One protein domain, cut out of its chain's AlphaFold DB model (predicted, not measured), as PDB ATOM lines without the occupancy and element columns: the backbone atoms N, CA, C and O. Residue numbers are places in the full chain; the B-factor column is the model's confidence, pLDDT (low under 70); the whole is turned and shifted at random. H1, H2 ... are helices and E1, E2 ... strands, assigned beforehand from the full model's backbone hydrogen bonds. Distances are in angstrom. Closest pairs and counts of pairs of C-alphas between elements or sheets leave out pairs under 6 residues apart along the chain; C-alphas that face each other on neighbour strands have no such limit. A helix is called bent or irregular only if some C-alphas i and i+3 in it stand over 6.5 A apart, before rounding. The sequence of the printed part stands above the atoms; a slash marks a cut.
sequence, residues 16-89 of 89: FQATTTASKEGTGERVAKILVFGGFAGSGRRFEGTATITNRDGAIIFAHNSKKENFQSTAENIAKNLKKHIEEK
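Overview. This is residues 16 to 89 of the 89 residues of an uncharacterized protein of Acidobacteria bacterium (UniProt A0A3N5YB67). A long, narrow antiparallel sheet of three strands has one helix, H2, packed slantwise over one face, while its other face is bare. A second helix, H1, lies beyond one end of the sheet and lengthens the whole into a rod, with its residues 35 to 40 sticking out. The printed part has 74 residues, with E1, H1, E2, E3 and H2 in chain order; the sheet's order is E1, E2, E3, and the class is mixed, helices and strands. The whole is loose, with a radius of gyration of the C-alphas of 16.2 A and spans of 50 by 22 by 17 A.

Along the chain. E1, residues 16 to 24, begins at C-alpha 16 (31.229, 170.389, 279.845) and is 26.7 A long. H1, residues 27 to 40, is 16.3 A long and irregular: C-alphas 36 and 39 are 9.5 A apart. E2, residues 45 to 55, measures 33.6 A, and E3, residues 60 to 68, measures 23.4 A. H2, residues 71 to 87, is 24.5 A long and ends at C-alpha 87 (27.854, 162.519, 295.478).

Arrangement. E1 and E2 are antiparallel at 165 degrees, with N 19 and O 50 at 2.8 A. E2 and E3 form a hairpin, antiparallel at 172 degrees, with N 49 and O 66 at 2.8 A. H2 is on the sheet, over E2 and E3, at a height of 8.0 A. On the local plane it runs slantwise to the strands, only just, at 33 degrees to E3. The closest C-alphas of E3 and H2, those of Lys 68 and Thr 74, are 5.3 A apart. H1 is not on the sheet and is apart from E3 and H2. Every O i to N i+4 pair is within hydrogen-bond range in H2, and 8 of 10 are in H1.

Size, cuts and confidence. The C-alphas farthest apart, those of Gly 38 and Asp 57, are 51.1 A from each other. The printed part has no cut, and its four links are tight. Its mean pLDDT is 79.0; residues 23 to 34, 38 to 45 and 89 are under 70.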
ATOM      1  N   PHE A  16      32.335 171.320 280.055       88.38
ATOM      2  CA  PHE A  16      31.229 170.389 279.845       88.38
ATOM      3  C   PHE A  16      30.844 170.353 278.365       88.38
ATOM      4  O   PHE A  16      30.544 171.385 277.766       88.38
ATOM      5  N   GLN A  17      30.795 169.155 277.791       88.19
ATOM      6  CA  GLN A  17      30.336 168.916 276.431       88.19
ATOM      7  C   GLN A  17      29.261 167.838 276.433       88.19
ATOM      8  O   GLN A  17      29.500 166.720 276.881       88.19
ATOM      9  N   ALA A  18      28.099 168.153 275.865       83.62
ATOM     10  CA  ALA A  18      27.049 167.183 275.598       83.62
ATOM     11  C   ALA A  18      26.749 167.135 274.099       83.62
ATOM     12  O   ALA A  18      26.563 168.163 273.451       83.62
ATOM     13  N   THR A  19      26.686 165.932 273.545       84.06
ATOM     14  CA  THR A  19      26.335 165.681 272.148       84.06
ATOM     15  C   THR A  19      25.185 164.696 272.119       84.06
ATOM     16  O   THR A  19      25.219 163.687 272.815       84.06
ATOM     17  N   THR A  20      24.147 164.989 271.337       75.62
ATOM     18  CA  THR A  20      23.018 164.073 271.164       75.62
ATOM     19  C   THR A  20      22.814 163.768 269.694       75.62
ATOM     20  O   THR A  20      22.775 164.671 268.861       75.62
ATOM     21  N   THR A  21      22.654 162.490 269.387       77.88
ATOM     22  CA  THR A  21      22.390 161.968 268.055       77.88
ATOM     23  C   THR A  21      21.029 161.287 268.062       77.88
ATOM     24  O   THR A  21      20.743 160.434 268.901       77.88
ATOM     25  N   ALA A  22      20.174 161.663 267.115       73.19
ATOM     26  CA  ALA A  22      18.925 160.963 266.863       73.19
ATOM     27  C   ALA A  22      19.143 159.981 265.712       73.19
ATOM     28  O   ALA A  22      19.484 160.389 264.603       73.19
ATOM     29  N   SER A  23      18.934 158.693 265.967       69.19
ATOM     30  CA  SER A  23      18.878 157.671 264.926       69.19
ATOM     31  C   SER A  23      17.432 157.213 264.745       69.19
ATOM     32  O   SER A  23      16.683 156.988 265.701       69.19
ATOM     33  N   LYS A  24      17.007 157.127 263.486       65.56
ATOM     34  CA  LYS A  24      15.701 156.591 263.102       65.56
ATOM     35  C   LYS A  24      15.938 155.231 262.461       65.56
ATOM     36  O   LYS A  24      16.759 155.138 261.554       65.56
ATOM     37  N   GLU A  25      15.229 154.206 262.922       63.09
ATOM     38  CA  GLU A  25      15.274 152.881 262.305       63.09
ATOM     39  C   GLU A  25      14.870 152.962 260.836       63.09
ATOM     40  O   GLU A  25      13.901 153.643 260.465       63.09
ATOM     41  N   GLY A  26      15.616 152.242 260.001       65.56
ATOM     42  CA  GLY A  26      15.269 152.062 258.601       65.56
ATOM     43  C   GLY A  26      13.981 151.250 258.449       65.56
ATOM     44  O   GLY A  26      13.618 150.449 259.312       65.56
ATOM     45  N   THR A  27      13.290 151.421 257.319       63.91
ATOM     46  CA  THR A  27      12.035 150.706 257.027       63.91
ATOM     47  C   THR A  27      12.201 149.186 257.120       63.91
ATOM     48  O   THR A  27      11.342 148.520 257.689       63.91
ATOM     49  N   GLY A  28      13.323 148.641 256.634       62.84
ATOM     50  CA  GLY A  28      13.607 147.202 256.703       62.84
ATOM     51  C   GLY A  28      13.799 146.681 258.130       62.84
ATOM     52  O   GLY A  28      13.267 145.631 258.473       62.84
ATOM     53  N   GLU A  29      14.482 147.442 258.986       68.56
ATOM     54  CA  GLU A  29      14.726 147.081 260.390       68.56
ATOM     55  C   GLU A  29      13.428 147.120 261.209       68.56
ATOM     56  O   GLU A  29      13.148 146.229 262.013       68.56
ATOM     57  N   ARG A  30      12.567 148.103 260.918       68.12
ATOM     58  CA  ARG A  30      11.232 148.215 261.506       68.12
ATOM     59  C   ARG A  30      10.318 147.061 261.091       68.12
ATOM     60  O   ARG A  30       9.632 146.498 261.938       68.12
ATOM     61  N   VAL A  31      10.308 146.700 259.805       65.50
ATOM     62  CA  VAL A  31       9.514 145.567 259.298       65.50
ATOM     63  C   VAL A  31      10.019 144.255 259.895       65.50
ATOM     64  O   VAL A  31       9.210 143.476 260.388       65.50
ATOM     65  N   ALA A  32      11.335 144.044 259.954       67.94
ATOM     66  CA  ALA A  32      11.921 142.872 260.599       67.94
ATOM     67  C   ALA A  32      11.515 142.772 262.079       67.94
ATOM     68  O   ALA A  32      11.108 141.708 262.537       67.94
ATOM     69  N   LYS A  33      11.535 143.883 262.823       66.50
ATOM     70  CA  LYS A  33      11.083 143.901 264.221       66.50
ATOM     71  C   LYS A  33       9.599 143.609 264.388       66.50
ATOM     72  O   LYS A  33       9.248 142.897 265.321       66.50
ATOM     73  N   ILE A  34       8.737 144.120 263.511       68.00
ATOM     74  CA  ILE A  34       7.299 143.805 263.540       68.00
ATOM     75  C   ILE A  34       7.071 142.319 263.242       68.00
ATOM     76  O   ILE A  34       6.250 141.685 263.896       68.00
ATOM     77  N   LEU A  35       7.817 141.746 262.296       72.94
ATOM     78  CA  LEU A  35       7.712 140.325 261.959       72.94
ATOM     79  C   LEU A  35       8.192 139.415 263.101       72.94
ATOM     80  O   LEU A  35       7.610 138.356 263.310       72.94
ATOM     81  N   VAL A  36       9.221 139.826 263.850       73.00
ATOM     82  CA  VAL A  36       9.804 139.026 264.944       73.00
ATOM     83  C   VAL A  36       9.090 139.238 266.286       73.00
ATOM     84  O   VAL A  36       8.895 138.283 267.030       73.00
ATOM     85  N   PHE A  37       8.693 140.471 266.612       71.19
ATOM     86  CA  PHE A  37       8.148 140.850 267.927       71.19
ATOM     87  C   PHE A  37       6.664 141.261 267.889       71.19
ATOM     88  O   PHE A  37       6.099 141.665 268.908       71.19
ATOM     89  N   GLY A  38       6.008 141.160 266.730       65.75
ATOM     90  CA  GLY A  38       4.596 141.500 266.559       65.75
ATOM     91  C   GLY A  38       4.287 142.968 266.874       65.75
ATOM     92  O   GLY A  38       5.124 143.861 266.725       65.75
ATOM     93  N   GLY A  39       3.066 143.227 267.355       59.81
ATOM     94  CA  GLY A  39       2.593 144.565 267.744       59.81
ATOM     95  C   GLY A  39       3.325 145.207 268.935       59.81
ATOM     96  O   GLY A  39       3.036 146.353 269.266       59.81
ATOM     97  N   PHE A  40       4.279 144.503 269.560       57.12
ATOM     98  CA  PHE A  40       5.128 145.009 270.647       57.12
ATOM     99  C   PHE A  40       6.456 145.604 270.156       57.12
ATOM    100  O   PHE A  40       7.294 146.002 270.967       57.12
ATOM    101  N   ALA A  41       6.670 145.689 268.839       60.62
ATOM    102  CA  ALA A  41       7.792 146.417 268.261       60.62
ATOM    103  C   ALA A  41       7.650 147.915 268.595       60.62
ATOM    104  O   ALA A  41       6.933 148.649 267.918       60.62
ATOM    105  N   GLY A  42       8.283 148.349 269.688       59.38
ATOM    106  CA  GLY A  42       8.245 149.726 270.181       59.38
ATOM    107  C   GLY A  42       8.676 150.786 269.155       59.38
ATOM    108  O   GLY A  42       9.003 150.507 268.001       59.38
ATOM    109  N   SER A  43       8.681 152.050 269.582       63.47
ATOM    110  CA  SER A  43       9.071 153.193 268.747       63.47
ATOM    111  C   SER A  43      10.461 152.993 268.116       63.47
ATOM    112  O   SER A  43      11.467 152.945 268.817       63.47
ATOM    113  N   GLY A  44      10.534 152.952 266.780       61.91
ATOM    114  CA  GLY A  44      11.784 152.840 266.010       61.91
ATOM    115  C   GLY A  44      12.646 154.111 265.989       61.91
ATOM    116  O   GLY A  44      13.363 154.368 265.026       61.91
ATOM    117  N   ARG A  45      12.532 154.971 267.004       65.44
ATOM    118  CA  ARG A  45      13.404 156.135 267.200       65.44
ATOM    119  C   ARG A  45      14.277 155.873 268.416       65.44
ATOM    120  O   ARG A  45      13.763 155.559 269.485       65.44
ATOM    121  N   ARG A  46      15.588 156.025 268.250       70.25
ATOM    122  CA  ARG A  46      16.568 155.919 269.332       70.25
ATOM    123  C   ARG A  46      17.342 157.222 269.426       70.25
ATOM    124  O   ARG A  46      17.822 157.749 268.425       70.25
ATOM    125  N   PHE A  47      17.459 157.734 270.640       75.25
ATOM    126  CA  PHE A  47      18.263 158.903 270.947       75.25
ATOM    127  C   PHE A  47      19.473 158.444 271.747       75.25
ATOM    128  O   PHE A  47      19.345 157.726 272.740       75.25
ATOM    129  N   GLU A  48      20.649 158.836 271.280       80.19
ATOM    130  CA  GLU A  48      21.917 158.566 271.939       80.19
ATOM    131  C   GLU A  48      22.519 159.896 272.377       80.19
ATOM    132  O   GLU A  48      22.730 160.785 271.560       80.19
ATOM    133  N   GLY A  49      22.760 160.055 273.672       81.94
ATOM    134  CA  GLY A  49      23.403 161.224 274.255       81.94
ATOM    135  C   GLY A  49      24.733 160.836 274.873       81.94
ATOM    136  O   GLY A  49      24.814 159.856 275.607       81.94
ATOM    137  N   THR A  50      25.763 161.617 274.596       86.88
ATOM    138  CA  THR A  50      27.083 161.524 275.219       86.88
ATOM    139  C   THR A  50      27.326 162.811 275.988       86.88
ATOM    140  O   THR A  50      27.127 163.892 275.438       86.88
ATOM    141  N   ALA A  51      27.753 162.714 277.241       88.38
ATOM    142  CA  ALA A  51      28.191 163.858 278.028       88.38
ATOM    143  C   ALA A  51      29.594 163.618 278.571       88.38
ATOM    144  O   ALA A  51      29.889 162.537 279.074       88.38
ATOM    145  N   THR A  52      30.434 164.643 278.491       91.44
ATOM    146  CA  THR A  52      31.840 164.595 278.890       91.44
ATOM    147  C   THR A  52      32.180 165.851 279.672       91.44
ATOM    148  O   THR A  52      31.763 166.946 279.295       91.44
ATOM    149  N   ILE A  53      32.953 165.701 280.742       91.50
ATOM    150  CA  ILE A  53      33.562 166.813 281.461       91.50
ATOM    151  C   ILE A  53      35.065 166.594 281.476       91.50
ATOM    152  O   ILE A  53      35.537 165.535 281.896       91.50
ATOM    153  N   THR A  54      35.810 167.600 281.031       92.50
ATOM    154  CA  THR A  54      37.276 167.607 281.067       92.50
ATOM    155  C   THR A  54      37.785 168.742 281.940       92.50
ATOM    156  O   THR A  54      37.169 169.808 281.967       92.50
ATOM    157  N   ASN A  55      38.911 168.543 282.621       91.38
ATOM    158  CA  ASN A  55      39.627 169.636 283.279       91.38
ATOM    159  C   ASN A  55      40.425 170.470 282.252       91.38
ATOM    160  O   ASN A  55      40.431 170.167 281.053       91.38
ATOM    161  N   ARG A  56      41.117 171.508 282.730       88.19
ATOM    162  CA  ARG A  56      41.959 172.382 281.897       88.19
ATOM    163  C   ARG A  56      43.070 171.635 281.139       88.19
ATOM    164  O   ARG A  56      43.347 171.983 279.997       88.19
ATOM    165  N   ASP A  57      43.630 170.577 281.724       88.31
ATOM    166  CA  ASP A  57      44.677 169.743 281.104       88.31
ATOM    167  C   ASP A  57      44.130 168.767 280.045       88.31
ATOM    168  O   ASP A  57      44.884 168.028 279.415       88.31
ATOM    169  N   GLY A  58      42.807 168.728 279.854       85.25
ATOM    170  CA  GLY A  58      42.139 167.806 278.939       85.25
ATOM    171  C   GLY A  58      41.865 166.419 279.525       85.25
ATOM    172  O   GLY A  58      41.321 165.566 278.823       85.25
ATOM    173  N   ALA A  59      42.170 166.182 280.803       90.31
ATOM    174  CA  ALA A  59      41.839 164.933 281.473       90.31
ATOM    175  C   ALA A  59      40.319 164.792 281.633       90.31
ATOM    176  O   ALA A  59      39.633 165.709 282.094       90.31
ATOM    177  N   ILE A  60      39.788 163.625 281.264       91.25
ATOM    178  CA  ILE A  60      38.363 163.302 281.392       91.25
ATOM    179  C   ILE A  60      38.060 163.006 282.861       91.25
ATOM    180  O   ILE A  60      38.539 162.018 283.411       91.25
ATOM    181  N   ILE A  61      37.237 163.846 283.488       92.00
ATOM    182  CA  ILE A  61      36.798 163.658 284.880       92.00
ATOM    183  C   ILE A  61      35.432 162.980 284.979       92.00
ATOM    184  O   ILE A  61      35.147 162.330 285.982       92.00
ATOM    185  N   PHE A  62      34.612 163.101 283.934       91.38
ATOM    186  CA  PHE A  62      33.330 162.421 283.801       91.38
ATOM    187  C   PHE A  62      33.051 162.144 282.326       91.38
ATOM    188  O   PHE A  62      33.243 163.018 281.482       91.38
ATOM    189  N   ALA A  63      32.562 160.949 282.019       90.44
ATOM    190  CA  ALA A  63      32.037 160.605 280.709       90.44
ATOM    191  C   ALA A  63      30.863 159.644 280.890       90.44
ATOM    192  O   ALA A  63      30.969 158.672 281.639       90.44
ATOM    193  N   HIS A  64      29.749 159.908 280.214       88.31
ATOM    194  CA  HIS A  64      28.579 159.040 280.268       88.31
ATOM    195  C   HIS A  64      27.844 158.996 278.937       88.31
ATOM    196  O   HIS A  64      27.572 160.031 278.326       88.31
ATOM    197  N   ASN A  65      27.456 157.783 278.552       87.31
ATOM    198  CA  ASN A  65      26.642 157.516 277.377       87.31
ATOM    199  C   ASN A  65      25.253 157.065 277.817       87.31
ATOM    200  O   ASN A  65      25.096 156.147 278.622       87.31
ATOM    201  N   SER A  66      24.233 157.680 277.240       85.50
ATOM    202  CA  SER A  66      22.835 157.370 277.486       85.50
ATOM    203  C   SER A  66      22.158 157.022 276.172       85.50
ATOM    204  O   SER A  66      22.258 157.759 275.196       85.50
ATOM    205  N   LYS A  67      21.459 155.887 276.145       85.31
ATOM    206  CA  LYS A  67      20.631 155.465 275.013       85.31
ATOM    207  C   LYS A  67      19.201 155.321 275.502       85.31
ATOM    208  O   LYS A  67      18.931 154.464 276.348       85.31
ATOM    209  N   LYS A  68      18.298 156.179 275.024       82.88
ATOM    210  CA  LYS A  68      16.884 156.187 275.427       82.88
ATOM    211  C   LYS A  68      15.965 156.436 274.235       82.88
ATOM    212  O   LYS A  68      16.389 156.803 273.144       82.88
ATOM    213  N   GLU A  69      14.679 156.203 274.458       74.44
ATOM    214  CA  GLU A  69      13.641 156.295 273.425       74.44
ATOM    215  C   GLU A  69      13.328 157.741 273.013       74.44
ATOM    216  O   GLU A  69      12.763 157.979 271.947       74.44
ATOM    217  N   ASN A  70      13.710 158.722 273.837       76.94
ATOM    218  CA  ASN A  70      13.516 160.144 273.569       76.94
ATOM    219  C   ASN A  70      14.651 161.005 274.167       76.94
ATOM    220  O   ASN A  70      15.452 160.547 274.991       76.94
ATOM    221  N   PHE A  71      14.710 162.270 273.742       75.88
ATOM    222  CA  PHE A  71      15.730 163.236 274.162       75.88
ATOM    223  C   PHE A  71      15.687 163.537 275.666       75.88
ATOM    224  O   PHE A  71      16.725 163.537 276.324       75.88
ATOM    225  N   GLN A  72      14.493 163.746 276.227       82.62
ATOM    226  CA  GLN A  72      14.324 164.103 277.637       82.62
ATOM    227  C   GLN A  72      14.860 163.004 278.558       82.62
ATOM    228  O   GLN A  72      15.711 163.269 279.401       82.62
ATOM    229  N   SER A  73      14.454 161.754 278.343       83.44
ATOM    230  CA  SER A  73      14.943 160.610 279.114       83.44
ATOM    231  C   SER A  73      16.451 160.413 278.953       83.44
ATOM    232  O   SER A  73      17.121 159.946 279.877       83.44
ATOM    233  N   THR A  74      17.008 160.773 277.791       81.25
ATOM    234  CA  THR A  74      18.460 160.759 277.565       81.25
ATOM    235  C   THR A  74      19.157 161.784 278.463       81.25
ATOM    236  O   THR A  74      20.094 161.418 279.177       81.25
ATOM    237  N   ALA A  75      18.663 163.026 278.480       82.56
ATOM    238  CA  ALA A  75      19.189 164.117 279.299       82.56
ATOM    239  C   ALA A  75      19.038 163.848 280.806       82.56
ATOM    240  O   ALA A  75      19.996 164.012 281.558       82.56
ATOM    241  N   GLU A  76      17.880 163.355 281.248       87.44
ATOM    242  CA  GLU A  76      17.629 162.978 282.645       87.44
ATOM    243  C   GLU A  76      18.586 161.881 283.116       87.44
ATOM    244  O   GLU A  76      19.113 161.933 284.227       87.44
ATOM    245  N   ASN A  77      18.857 160.888 282.264       87.50
ATOM    246  CA  ASN A  77      19.800 159.829 282.596       87.50
ATOM    247  C   ASN A  77      21.235 160.361 282.729       87.50
ATOM    248  O   ASN A  77      21.936 159.957 283.655       87.50
ATOM    249  N   ILE A  78      21.657 161.281 281.857       87.12
ATOM    250  CA  ILE A  78      22.954 161.965 281.975       87.12
ATOM    251  C   ILE A  78      23.022 162.748 283.291       87.12
ATOM    252  O   ILE A  78      23.962 162.556 284.059       87.12
ATOM    253  N   ALA A  79      22.009 163.566 283.590       87.81
ATOM    254  CA  ALA A  79      21.962 164.373 284.808       87.81
ATOM    255  C   ALA A  79      21.999 163.505 286.076       87.81
ATOM    256  O   ALA A  79      22.737 163.806 287.014       87.81
ATOM    257  N   LYS A  80      21.260 162.389 286.088       91.94
ATOM    258  CA  LYS A  80      21.252 161.439 287.208       91.94
ATOM    259  C   LYS A  80      22.630 160.817 287.444       91.94
ATOM    260  O   LYS A  80      23.057 160.723 288.590       91.94
ATOM    261  N   ASN A  81      23.317 160.396 286.381       90.69
ATOM    262  CA  ASN A  81      24.648 159.795 286.504       90.69
ATOM    263  C   ASN A  81      25.709 160.826 286.899       90.69
ATOM    264  O   ASN A  81      26.576 160.512 287.707       90.69
ATOM    265  N   LEU A  82      25.608 162.059 286.398       88.44
ATOM    266  CA  LEU A  82      26.482 163.148 286.824       88.44
ATOM    267  C   LEU A  82      26.293 163.465 288.311       88.44
ATOM    268  O   LEU A  82      27.274 163.540 289.043       88.44
ATOM    269  N   LYS A  83      25.044 163.590 288.777       90.81
ATOM    270  CA  LYS A  83      24.741 163.811 290.198       90.81
ATOM    271  C   LYS A  83      25.336 162.706 291.072       90.81
ATOM    272  O   LYS A  83      26.051 163.008 292.018       90.81
ATOM    273  N   LYS A  84      25.102 161.443 290.706       92.44
ATOM    274  CA  LYS A  84      25.660 160.282 291.411       92.44
ATOM    275  C   LYS A  84      27.192 160.342 291.481       92.44
ATOM    276  O   LYS A  84      27.761 160.136 292.540       92.44
ATOM    277  N   HIS A  85      27.851 160.686 290.374       88.94
ATOM    278  CA  HIS A  85      29.308 160.821 290.324       88.94
ATOM    279  C   HIS A  85      29.855 161.925 291.242       88.94
ATOM    280  O   HIS A  85      30.967 161.798 291.741       88.94
ATOM    281  N   ILE A  86      29.098 163.008 291.434       88.44
ATOM    282  CA  ILE A  86      29.464 164.103 292.341       88.44
ATOM    283  C   ILE A  86      29.246 163.699 293.805       88.44
ATOM    284  O   ILE A  86      30.031 164.097 294.650       88.44
ATOM    285  N   GLU A  87      28.194 162.936 294.107       90.81
ATOM    286  CA  GLU A  87      27.854 162.519 295.478       90.81
ATOM    287  C   GLU A  87      28.699 161.339 295.992       90.81
ATOM    288  O   GLU A  87      28.873 161.197 297.197       90.81
ATOM    289  N   GLU A  88      29.198 160.478 295.099       85.19
ATOM    290  CA  GLU A  88      30.020 159.304 295.447       85.19
ATOM    291  C   GLU A  88      31.534 159.585 295.478       85.19
ATOM    292  O   GLU A  88      32.317 158.678 295.771       85.19
ATOM    293  N   LYS A  89      31.950 160.813 295.160       57.22
ATOM    294  CA  LYS A  89      33.335 161.292 295.260       57.22
ATOM    295  C   LYS A  89      33.516 162.170 296.490       57.22
ATOM    296  O   LYS A  89      34.621 162.093 297.070       57.22
TER     297      LYS A  89